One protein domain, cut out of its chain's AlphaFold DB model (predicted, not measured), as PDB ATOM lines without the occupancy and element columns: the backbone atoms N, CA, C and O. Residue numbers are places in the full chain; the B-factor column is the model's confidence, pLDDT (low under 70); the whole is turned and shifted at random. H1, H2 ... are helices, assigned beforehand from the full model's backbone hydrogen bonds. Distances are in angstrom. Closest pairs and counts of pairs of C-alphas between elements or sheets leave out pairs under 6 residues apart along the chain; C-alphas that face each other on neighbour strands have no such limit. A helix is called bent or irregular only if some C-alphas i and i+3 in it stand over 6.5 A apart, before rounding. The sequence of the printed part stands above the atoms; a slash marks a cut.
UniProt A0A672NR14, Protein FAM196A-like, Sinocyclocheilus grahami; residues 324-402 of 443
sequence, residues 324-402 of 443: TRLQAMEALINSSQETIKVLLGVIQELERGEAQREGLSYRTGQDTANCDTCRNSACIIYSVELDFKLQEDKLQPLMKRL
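AT A GLANCE: This is residues 324 to 402 of the 443 residues of the protein "Protein FAM196A-like" of Sinocyclocheilus grahami (UniProt A0A672NR14). Two long helices, H1 and then H2, form a helical hairpin opened into a narrow V. They meet in H1 residues 340 to 351 and H2 residues 373 to 381, and their far ends, residues 324 to 332 and 389 to 402, stand free. The printed part has 79 residues, of which 66 are in the two named helices, H1 and then H2 along the chain; there is no named strand, and the class is all helix. The rod spans 56 by 23 by 18 A and is only just loose, close to extended, with a radius of gyration of the C-alphas of 17.0 A.

IN THESE COORDINATES: H1, residues 324 to 358, begins at C-alpha 324 (164.844, 222.996, 124.728) and is 50.9 A long. H2, residues 372 to 402, is 44.7 A long and ends at C-alpha 402 (175.394, 216.622, 140.962).

HOW THE PARTS SIT: H1 and H2 touch, the closest C-alphas being those of Ile 347 and Cys 374, 5.1 A apart. They run opposite ways at a shallow tilt of 31 degrees. H2 has a kink of 32 degrees near residue 395 and is irregular, but only just: C-alphas 394 and 397 are 6.50 A apart. Every O i to N i+4 pair is within hydrogen-bond range in H1, and 25 of 27 are in H2.

THE WHOLE: The C-alphas farthest apart, those of Gly 359 and Leu 402, are 56.3 A apart. The link of residues 359 to 371 is long. The printed part has no cut, and no printed residue is under 70 in pLDDT.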
ATOM      1  N   THR A 324     165.372 223.461 126.022       92.38
ATOM      2  CA  THR A 324     164.844 222.996 124.728       92.38
ATOM      3  C   THR A 324     165.450 221.655 124.312       92.38
ATOM      4  O   THR A 324     164.730 220.778 123.836       92.38
ATOM      5  N   ARG A 325     166.755 221.446 124.535       90.31
ATOM      6  CA  ARG A 325     167.415 220.164 124.252       90.31
ATOM      7  C   ARG A 325     166.866 219.028 125.120       90.31
ATOM      8  O   ARG A 325     166.617 217.945 124.597       90.31
ATOM      9  N   LEU A 326     166.664 219.267 126.414       89.56
ATOM     10  CA  LEU A 326     166.079 218.282 127.329       89.56
ATOM     11  C   LEU A 326     164.632 217.954 126.949       89.56
ATOM     12  O   LEU A 326     164.271 216.783 126.899       89.56
ATOM     13  N   GLN A 327     163.840 218.962 126.584       92.88
ATOM     14  CA  GLN A 327     162.465 218.769 126.123       92.88
ATOM     15  C   GLN A 327     162.396 217.958 124.816       92.88
ATOM     16  O   GLN A 327     161.522 217.110 124.654       92.88
ATOM     17  N   ALA A 328     163.337 218.166 123.891       92.69
ATOM     18  CA  ALA A 328     163.439 217.351 122.680       92.69
ATOM     19  C   ALA A 328     163.806 215.889 122.994       92.69
ATOM     20  O   ALA A 328     163.267 214.971 122.373       92.69
ATOM     21  N   MET A 329     164.690 215.658 123.972       91.31
ATOM     22  CA  MET A 329     165.017 214.306 124.441       91.31
ATOM     23  C   MET A 329     163.816 213.633 125.114       91.31
ATOM     24  O   MET A 329     163.565 212.462 124.857       91.31
ATOM     25  N   GLU A 330     163.040 214.365 125.913       92.06
ATOM     26  CA  GLU A 330     161.809 213.859 126.526       92.06
ATOM     27  C   GLU A 330     160.773 213.456 125.465       92.06
ATOM     28  O   GLU A 330     160.218 212.360 125.527       92.06
ATOM     29  N   ALA A 331     160.575 214.281 124.433       94.94
ATOM     30  CA  ALA A 331     159.691 213.947 123.317       94.94
ATOM     31  C   ALA A 331     160.153 212.689 122.557       94.94
ATOM     32  O   ALA A 331     159.329 211.846 122.200       94.94
ATOM     33  N   LEU A 332     161.466 212.527 122.348       92.62
ATOM     34  CA  LEU A 332     162.039 211.325 121.736       92.62
ATOM     35  C   LEU A 332     161.801 210.083 122.608       92.62
ATOM     36  O   LEU A 332     161.419 209.034 122.089       92.62
ATOM     37  N   ILE A 333     162.005 210.195 123.923       92.38
ATOM     38  CA  ILE A 333     161.782 209.095 124.868       92.38
ATOM     39  C   ILE A 333     160.304 208.695 124.864       92.38
ATOM     40  O   ILE A 333     160.008 207.512 124.695       92.38
ATOM     41  N   ASN A 334     159.379 209.656 124.931       94.94
ATOM     42  CA  ASN A 334     157.937 209.393 124.853       94.94
ATOM     43  C   ASN A 334     157.569 208.687 123.538       94.94
ATOM     44  O   ASN A 334     156.946 207.622 123.554       94.94
ATOM     45  N   SER A 335     158.084 209.188 122.411       95.38
ATOM     46  CA  SER A 335     157.887 208.577 121.092       95.38
ATOM     47  C   SER A 335     158.436 207.149 121.002       95.38
ATOM     48  O   SER A 335     157.789 206.245 120.461       95.38
ATOM     49  N   SER A 336     159.619 206.907 121.569       93.12
ATOM     50  CA  SER A 336     160.211 205.570 121.615       93.12
ATOM     51  C   SER A 336     159.379 204.616 122.477       93.12
ATOM     52  O   SER A 336     159.152 203.473 122.081       93.12
ATOM     53  N   GLN A 337     158.835 205.096 123.601       95.50
ATOM     54  CA  GLN A 337     157.968 204.321 124.481       95.50
ATOM     55  C   GLN A 337     156.666 203.935 123.768       95.50
ATOM     56  O   GLN A 337     156.214 202.794 123.871       95.50
ATOM     57  N   GLU A 338     156.061 204.863 123.031       95.69
ATOM     58  CA  GLU A 338     154.869 204.609 122.213       95.69
ATOM     59  C   GLU A 338     155.158 203.590 121.110       95.69
ATOM     60  O   GLU A 338     154.393 202.642 120.925       95.69
ATOM     61  N   THR A 339     156.304 203.718 120.442       95.62
ATOM     62  CA  THR A 339     156.748 202.764 119.419       95.62
ATOM     63  C   THR A 339     156.940 201.366 120.010       95.62
ATOM     64  O   THR A 339     156.432 200.393 119.454       95.62
ATOM     65  N   ILE A 340     157.602 201.248 121.166       94.19
ATOM     66  CA  ILE A 340     157.782 199.969 121.873       94.19
ATOM     67  C   ILE A 340     156.424 199.370 122.261       94.19
ATOM     68  O   ILE A 340     156.202 198.181 122.038       94.19
ATOM     69  N   LYS A 341     155.487 200.178 122.778       96.06
ATOM     70  CA  LYS A 341     154.122 199.722 123.100       96.06
ATOM     71  C   LYS A 341     153.411 199.156 121.869       96.06
ATOM     72  O   LYS A 341     152.807 198.087 121.956       96.06
ATOM     73  N   VAL A 342     153.505 199.836 120.726       96.75
ATOM     74  CA  VAL A 342     152.925 199.355 119.463       96.75
ATOM     75  C   VAL A 342     153.591 198.053 119.018       96.75
ATOM     76  O   VAL A 342     152.885 197.105 118.681       96.75
ATOM     77  N   LEU A 343     154.923 197.962 119.063       95.81
ATOM     78  CA  LEU A 343     155.652 196.745 118.693       95.81
ATOM     79  C   LEU A 343     155.285 195.555 119.588       95.81
ATOM     80  O   LEU A 343     155.074 194.456 119.077       95.81
ATOM     81  N   LEU A 344     155.138 195.770 120.899       94.38
ATOM     82  CA  LEU A 344     154.646 194.748 121.825       94.38
ATOM     83  C   LEU A 344     153.222 194.306 121.467       94.38
ATOM     84  O   LEU A 344     152.944 193.109 121.455       94.38
ATOM     85  N   GLY A 345     152.341 195.244 121.111       94.94
ATOM     86  CA  GLY A 345     150.993 194.927 120.631       94.94
ATOM     87  C   GLY A 345     150.997 194.103 119.340       94.94
ATOM     88  O   GLY A 345     150.245 193.138 119.224       94.94
ATOM     89  N   VAL A 346     151.885 194.421 118.392       94.81
ATOM     90  CA  VAL A 346     152.052 193.648 117.149       94.81
ATOM     91  C   VAL A 346     152.531 192.228 117.444       94.81
ATOM     92  O   VAL A 346     151.989 191.286 116.871       94.81
ATOM     93  N   ILE A 347     153.505 192.054 118.344       92.88
ATOM     94  CA  ILE A 347     153.972 190.720 118.757       92.88
ATOM     95  C   ILE A 347     152.809 189.920 119.354       92.88
ATOM     96  O   ILE A 347     152.566 188.797 118.928       92.88
ATOM     97  N   GLN A 348     152.043 190.517 120.271       92.88
ATOM     98  CA  GLN A 348     150.898 189.855 120.903       92.88
ATOM     99  C   GLN A 348     149.813 189.459 119.894       92.88
ATOM    100  O   GLN A 348     149.245 188.373 119.995       92.88
ATOM    101  N   GLU A 349     149.512 190.321 118.919       92.75
ATOM    102  CA  GLU A 349     148.516 190.035 117.883       92.75
ATOM    103  C   GLU A 349     148.959 188.881 116.980       92.75
ATOM    104  O   GLU A 349     148.166 187.989 116.674       92.75
ATOM    105  N   LEU A 350     150.234 188.878 116.588       90.50
ATOM    106  CA  LEU A 350     150.809 187.816 115.772       90.50
ATOM    107  C   LEU A 350     150.802 186.487 116.527       90.50
ATOM    108  O   LEU A 350     150.221 185.531 116.024       90.50
ATOM    109  N   GLU A 351     151.340 186.444 117.746       90.19
ATOM    110  CA  GLU A 351     151.344 185.245 118.599       90.19
ATOM    111  C   GLU A 351     149.920 184.722 118.867       90.19
ATOM    112  O   GLU A 351     149.654 183.520 118.833       90.19
ATOM    113  N   ARG A 352     148.947 185.616 119.076       89.88
ATOM    114  CA  ARG A 352     147.539 185.224 119.228       89.88
ATOM    115  C   ARG A 352     146.973 184.615 117.943       89.88
ATOM    116  O   ARG A 352     146.251 183.619 118.012       89.88
ATOM    117  N   GLY A 353     147.280 185.204 116.788       88.81
ATOM    118  CA  GLY A 353     146.856 184.701 115.482       88.81
ATOM    119  C   GLY A 353     147.481 183.347 115.130       88.81
ATOM    120  O   GLY A 353     146.809 182.494 114.545       88.81
ATOM    121  N   GLU A 354     148.739 183.120 115.517       86.19
ATOM    122  CA  GLU A 354     149.415 181.830 115.341       86.19
ATOM    123  C   GLU A 354     148.824 180.758 116.259       86.19
ATOM    124  O   GLU A 354     148.392 179.717 115.760       86.19
ATOM    125  N   ALA A 355     148.672 181.048 117.554       85.38
ATOM    126  CA  ALA A 355     148.050 180.129 118.508       85.38
ATOM    127  C   ALA A 355     146.628 179.723 118.082       85.38
ATOM    128  O   ALA A 355     146.266 178.546 118.149       85.38
ATOM    129  N   GLN A 356     145.832 180.668 117.568       86.38
ATOM    130  CA  GLN A 356     144.485 180.381 117.064       86.38
ATOM    131  C   GLN A 356     144.500 179.480 115.821       86.38
ATOM    132  O   GLN A 356     143.655 178.593 115.696       86.38
ATOM    133  N   ARG A 357     145.451 179.691 114.906       84.50
ATOM    134  CA  ARG A 357     145.614 178.871 113.697       84.50
ATOM    135  C   ARG A 357     146.104 177.458 114.021       84.50
ATOM    136  O   ARG A 357     145.714 176.517 113.334       84.50
ATOM    137  N   GLU A 358     146.930 177.310 115.051       83.88
ATOM    138  CA  GLU A 358     147.469 176.018 115.498       83.88
ATOM    139  C   GLU A 358     146.564 175.301 116.513       83.88
ATOM    140  O   GLU A 358     146.814 174.147 116.857       83.88
ATOM    141  N   GLY A 359     145.488 175.948 116.972       83.25
ATOM    142  CA  GLY A 359     144.594 175.401 117.996       83.25
ATOM    143  C   GLY A 359     145.259 175.271 119.371       83.25
ATOM    144  O   GLY A 359     144.795 174.498 120.210       83.25
ATOM    145  N   LEU A 360     146.347 176.008 119.604       81.00
ATOM    146  CA  LEU A 360     147.088 176.037 120.861       81.00
ATOM    147  C   LEU A 360     146.573 177.158 121.772       81.00
ATOM    148  O   LEU A 360     145.984 178.145 121.333       81.00
ATOM    149  N   SER A 361     146.809 177.026 123.079       79.69
ATOM    150  CA  SER A 361     146.527 178.113 124.019       79.69
ATOM    151  C   SER A 361     147.550 179.233 123.841       79.69
ATOM    152  O   SER A 361     148.745 178.986 123.990       79.69
ATOM    153  N   TYR A 362     147.081 180.457 123.605       79.12
ATOM    154  CA  TYR A 362     147.940 181.635 123.539       79.12
ATOM    155  C   TYR A 362     148.689 181.861 124.863       79.12
ATOM    156  O   TYR A 362     148.084 181.976 125.937       79.12
ATOM    157  N   ARG A 363     150.018 181.960 124.775       79.12
ATOM    158  CA  ARG A 363     150.902 182.480 125.822       79.12
ATOM    159  C   ARG A 363     151.862 183.474 125.182       79.12
ATOM    160  O   ARG A 363     152.512 183.159 124.196       79.12
ATOM    161  N   THR A 364     151.957 184.662 125.767       78.12
ATOM    162  CA  THR A 364     152.845 185.719 125.275       78.12
ATOM    163  C   THR A 364     154.310 185.290 125.339       78.12
ATOM    164  O   THR A 364     154.738 184.711 126.344       78.12
ATOM    165  N   GLY A 365     155.073 185.602 124.294       73.50
ATOM    166  CA  GLY A 365     156.494 185.280 124.161       73.50
ATOM    167  C   GLY A 365     156.783 183.891 123.585       73.50
ATOM    168  O   GLY A 365     157.953 183.513 123.500       73.50
ATOM    169  N   GLN A 366     155.754 183.120 123.216       74.38
ATOM    170  CA  GLN A 366     155.901 181.730 122.778       74.38
ATOM    171  C   GLN A 366     156.430 181.607 121.339       74.38
ATOM    172  O   GLN A 366     157.280 180.751 121.087       74.38
ATOM    173  N   ASP A 367     156.019 182.494 120.425       74.62
ATOM    174  CA  ASP A 367     156.317 182.346 118.988       74.62
ATOM    175  C   ASP A 367     157.458 183.247 118.501       74.62
ATOM    176  O   ASP A 367     157.749 183.321 117.307       74.62
ATOM    177  N   THR A 368     158.183 183.902 119.410       77.94
ATOM    178  CA  THR A 368     159.338 184.747 119.047       77.94
ATOM    179  C   THR A 368     160.455 183.984 118.324       77.94
ATOM    180  O   THR A 368     161.225 184.588 117.579       77.94
ATOM    181  N   ALA A 369     160.539 182.659 118.492       79.44
ATOM    182  CA  ALA A 369     161.482 181.805 117.769       79.44
ATOM    183  C   ALA A 369     160.967 181.348 116.391       79.44
ATOM    184  O   ALA A 369     161.771 181.140 115.480       79.44
ATOM    185  N   ASN A 370     159.646 181.210 116.236       82.81
ATOM    186  CA  ASN A 370     159.015 180.611 115.057       82.81
ATOM    187  C   ASN A 370     158.445 181.653 114.081       82.81
ATOM    188  O   ASN A 370     158.261 181.345 112.903       82.81
ATOM    189  N   CYS A 371     158.233 182.889 114.535       85.06
ATOM    190  CA  CYS A 371     157.747 183.997 113.725       85.06
ATOM    191  C   CYS A 371     158.851 185.039 113.505       85.06
ATOM    192  O   CYS A 371     159.247 185.764 114.421       85.06
ATOM    193  N   ASP A 372     159.321 185.165 112.258       89.81
ATOM    194  CA  ASP A 372     160.352 186.142 111.880       89.81
ATOM    195  C   ASP A 372     159.928 187.588 112.192       89.81
ATOM    196  O   ASP A 372     160.761 188.402 112.591       89.81
ATOM    197  N   THR A 373     158.639 187.918 112.053       90.38
ATOM    198  CA  THR A 373     158.120 189.257 112.367       90.38
ATOM    199  C   THR A 373     158.156 189.528 113.870       90.38
ATOM    200  O   THR A 373     158.634 190.587 114.273       90.38
ATOM    201  N   CYS A 374     157.737 188.570 114.707       89.81
ATOM    202  CA  CYS A 374     157.846 188.695 116.163       89.81
ATOM    203  C   CYS A 374     159.307 188.819 116.599       89.81
ATOM    204  O   CYS A 374     159.631 189.680 117.418       89.81
ATOM    205  N   ARG A 375     160.202 188.020 116.001       92.69
ATOM    206  CA  ARG A 375     161.642 188.090 116.267       92.69
ATOM    207  C   ARG A 375     162.217 189.457 115.914       92.69
ATOM    208  O   ARG A 375     162.918 190.045 116.728       92.69
ATOM    209  N   ASN A 376     161.915 189.976 114.724       92.94
ATOM    210  CA  ASN A 376     162.424 191.274 114.279       92.94
ATOM    211  C   ASN A 376     161.924 192.410 115.181       92.94
ATOM    212  O   ASN A 376     162.718 193.256 115.586       92.94
ATOM    213  N   SER A 377     160.639 192.401 115.547       92.81
ATOM    214  CA  SER A 377     160.072 193.374 116.486       92.81
ATOM    215  C   SER A 377     160.734 193.288 117.865       92.81
ATOM    216  O   SER A 377     161.105 194.317 118.426       92.81
ATOM    217  N   ALA A 378     160.960 192.079 118.386       92.38
ATOM    218  CA  ALA A 378     161.662 191.878 119.652       92.38
ATOM    219  C   ALA A 378     163.118 192.370 119.587       92.38
ATOM    220  O   ALA A 378     163.577 193.044 120.504       92.38
ATOM    221  N   CYS A 379     163.835 192.106 118.488       93.38
ATOM    222  CA  CYS A 379     165.194 192.615 118.286       93.38
ATOM    223  C   CYS A 379     165.254 194.147 118.311       93.38
ATOM    224  O   CYS A 379     166.179 194.698 118.904       93.38
ATOM    225  N   ILE A 380     164.276 194.834 117.707       91.50
ATOM    226  CA  ILE A 380     164.198 196.301 117.752       91.50
ATOM    227  C   ILE A 380     164.036 196.771 119.202       91.50
ATOM    228  O   ILE A 380     164.811 197.616 119.647       91.50
ATOM    229  N   ILE A 381     163.102 196.180 119.957       92.69
ATOM    230  CA  ILE A 381     162.871 196.526 121.368       92.69
ATOM    231  C   ILE A 381     164.153 196.339 122.193       92.69
ATOM    232  O   ILE A 381     164.574 197.274 122.867       92.69
ATOM    233  N   TYR A 382     164.821 195.187 122.073       93.94
ATOM    234  CA  TYR A 382     166.058 194.916 122.814       93.94
ATOM    235  C   TYR A 382     167.208 195.848 122.429       93.94
ATOM    236  O   TYR A 382     167.989 196.240 123.292       93.94
ATOM    237  N   SER A 383     167.331 196.213 121.151       91.62
ATOM    238  CA  SER A 383     168.377 197.148 120.718       91.62
ATOM    239  C   SER A 383     168.181 198.542 121.317       91.62
ATOM    240  O   SER A 383     169.132 199.133 121.819       91.62
ATOM    241  N   VAL A 384     166.936 199.024 121.345       92.12
ATOM    242  CA  VAL A 384     166.588 200.320 121.934       92.12
ATOM    243  C   VAL A 384     166.761 200.293 123.454       92.12
ATOM    244  O   VAL A 384     167.310 201.229 124.028       92.12
ATOM    245  N   GLU A 385     166.349 199.208 124.115       92.19
ATOM    246  CA  GLU A 385     166.554 199.015 125.554       92.19
ATOM    247  C   GLU A 385     168.043 199.022 125.921       92.19
ATOM    248  O   GLU A 385     168.443 199.688 126.875       92.19
ATOM    249  N   LEU A 386     168.878 198.331 125.136       93.81
ATOM    250  CA  LEU A 386     170.322 198.312 125.348       93.81
ATOM    251  C   LEU A 386     170.934 199.706 125.175       93.81
ATOM    252  O   LEU A 386     171.750 200.119 126.000       93.81
ATOM    253  N   ASP A 387     170.524 200.446 124.147       91.75
ATOM    254  CA  ASP A 387     170.985 201.818 123.928       91.75
ATOM    255  C   ASP A 387     170.596 202.732 125.097       91.75
ATOM    256  O   ASP A 387     171.432 203.508 125.571       91.75
ATOM    257  N   PHE A 388     169.372 202.609 125.620       91.88
ATOM    258  CA  PHE A 388     168.959 203.344 126.816       91.88
ATOM    259  C   PHE A 388     169.769 202.950 128.044       91.88
ATOM    260  O   PHE A 388     170.208 203.835 128.777       91.88
ATOM    261  N   LYS A 389     170.038 201.657 128.240       92.94
ATOM    262  CA  LYS A 389     170.869 201.178 129.349       92.94
ATOM    263  C   LYS A 389     172.271 201.781 129.298       92.94
ATOM    264  O   LYS A 389     172.761 202.315 130.288       92.94
ATOM    265  N   LEU A 390     172.884 201.789 128.115       92.00
ATOM    266  CA  LEU A 390     174.205 202.381 127.901       92.00
ATOM    267  C   LEU A 390     174.215 203.903 128.109       92.00
ATOM    268  O   LEU A 390     175.233 204.462 128.523       92.00
ATOM    269  N   GLN A 391     173.116 204.594 127.797       88.50
ATOM    270  CA  GLN A 391     172.971 206.026 128.074       88.50
ATOM    271  C   GLN A 391     172.771 206.300 129.570       88.50
ATOM    272  O   GLN A 391     173.410 207.207 130.110       88.50
ATOM    273  N   GLU A 392     171.942 205.502 130.243       89.25
ATOM    274  CA  GLU A 392     171.698 205.568 131.687       89.25
ATOM    275  C   GLU A 392     173.000 205.367 132.474       89.25
ATOM    276  O   GLU A 392     173.328 206.179 133.340       89.25
ATOM    277  N   ASP A 393     173.799 204.360 132.113       92.75
ATOM    278  CA  ASP A 393     175.072 204.051 132.774       92.75
ATOM    279  C   ASP A 393     176.094 205.196 132.653       92.75
ATOM    280  O   ASP A 393     176.906 205.413 133.553       92.75
ATOM    281  N   LYS A 394     176.045 205.978 131.565       90.00
ATOM    282  CA  LYS A 394     176.888 207.177 131.391       90.00
ATOM    283  C   LYS A 394     176.376 208.375 132.186       90.00
ATOM    284  O   LYS A 394     177.176 209.208 132.617       90.00
ATOM    285  N   LEU A 395     175.061 208.479 132.364       85.44
ATOM    286  CA  LEU A 395     174.425 209.564 133.104       85.44
ATOM    287  C   LEU A 395     174.495 209.342 134.623       85.44
ATOM    288  O   LEU A 395     174.679 210.305 135.368       85.44
ATOM    289  N   GLN A 396     174.422 208.093 135.089       88.06
ATOM    290  CA  GLN A 396     174.434 207.734 136.511       88.06
ATOM    291  C   GLN A 396     175.591 208.376 137.306       88.06
ATOM    292  O   GLN A 396     175.328 208.975 138.351       88.06
ATOM    293  N   PRO A 397     176.861 208.318 136.855       88.06
ATOM    294  CA  PRO A 397     177.975 208.966 137.547       88.06
ATOM    295  C   PRO A 397     177.858 210.493 137.594       88.06
ATOM    296  O   PRO A 397     178.358 211.120 138.525       88.06
ATOM    297  N   LEU A 398     177.217 211.116 136.600       87.75
ATOM    298  CA  LEU A 398     176.960 212.559 136.607       87.75
ATOM    299  C   LEU A 398     175.897 212.905 137.644       87.75
ATOM    300  O   LEU A 398     176.112 213.810 138.444       87.75
ATOM    301  N   MET A 399     174.803 212.141 137.687       82.56
ATOM    302  CA  MET A 399     173.753 212.324 138.689       82.56
ATOM    303  C   MET A 399     174.285 212.144 140.112       82.56
ATOM    304  O   MET A 399     174.012 212.987 140.956       82.56
ATOM    305  N   LYS A 400     175.120 211.126 140.359       86.75
ATOM    306  CA  LYS A 400     175.765 210.903 141.668       86.75
ATOM    307  C   LYS A 400     176.695 212.046 142.099       86.75
ATOM    308  O   LYS A 400     176.899 212.238 143.289       86.75
ATOM    309  N   ARG A 401     177.284 212.790 141.152       84.56
ATOM    310  CA  ARG A 401     178.136 213.960 141.448       84.56
ATOM    311  C   ARG A 401     177.337 215.247 141.651       84.56
ATOM    312  O   ARG A 401     177.739 216.073 142.459       84.56
ATOM    313  N   LEU A 402     176.255 215.432 140.894       79.62
ATOM    314  CA  LEU A 402     175.394 216.622 140.962       79.62
ATOM    315  C   LEU A 402     174.419 216.569 142.140       79.62
ATOM    316  O   LEU A 402     174.100 217.596 142.729       79.62
TER     317      LEU A 402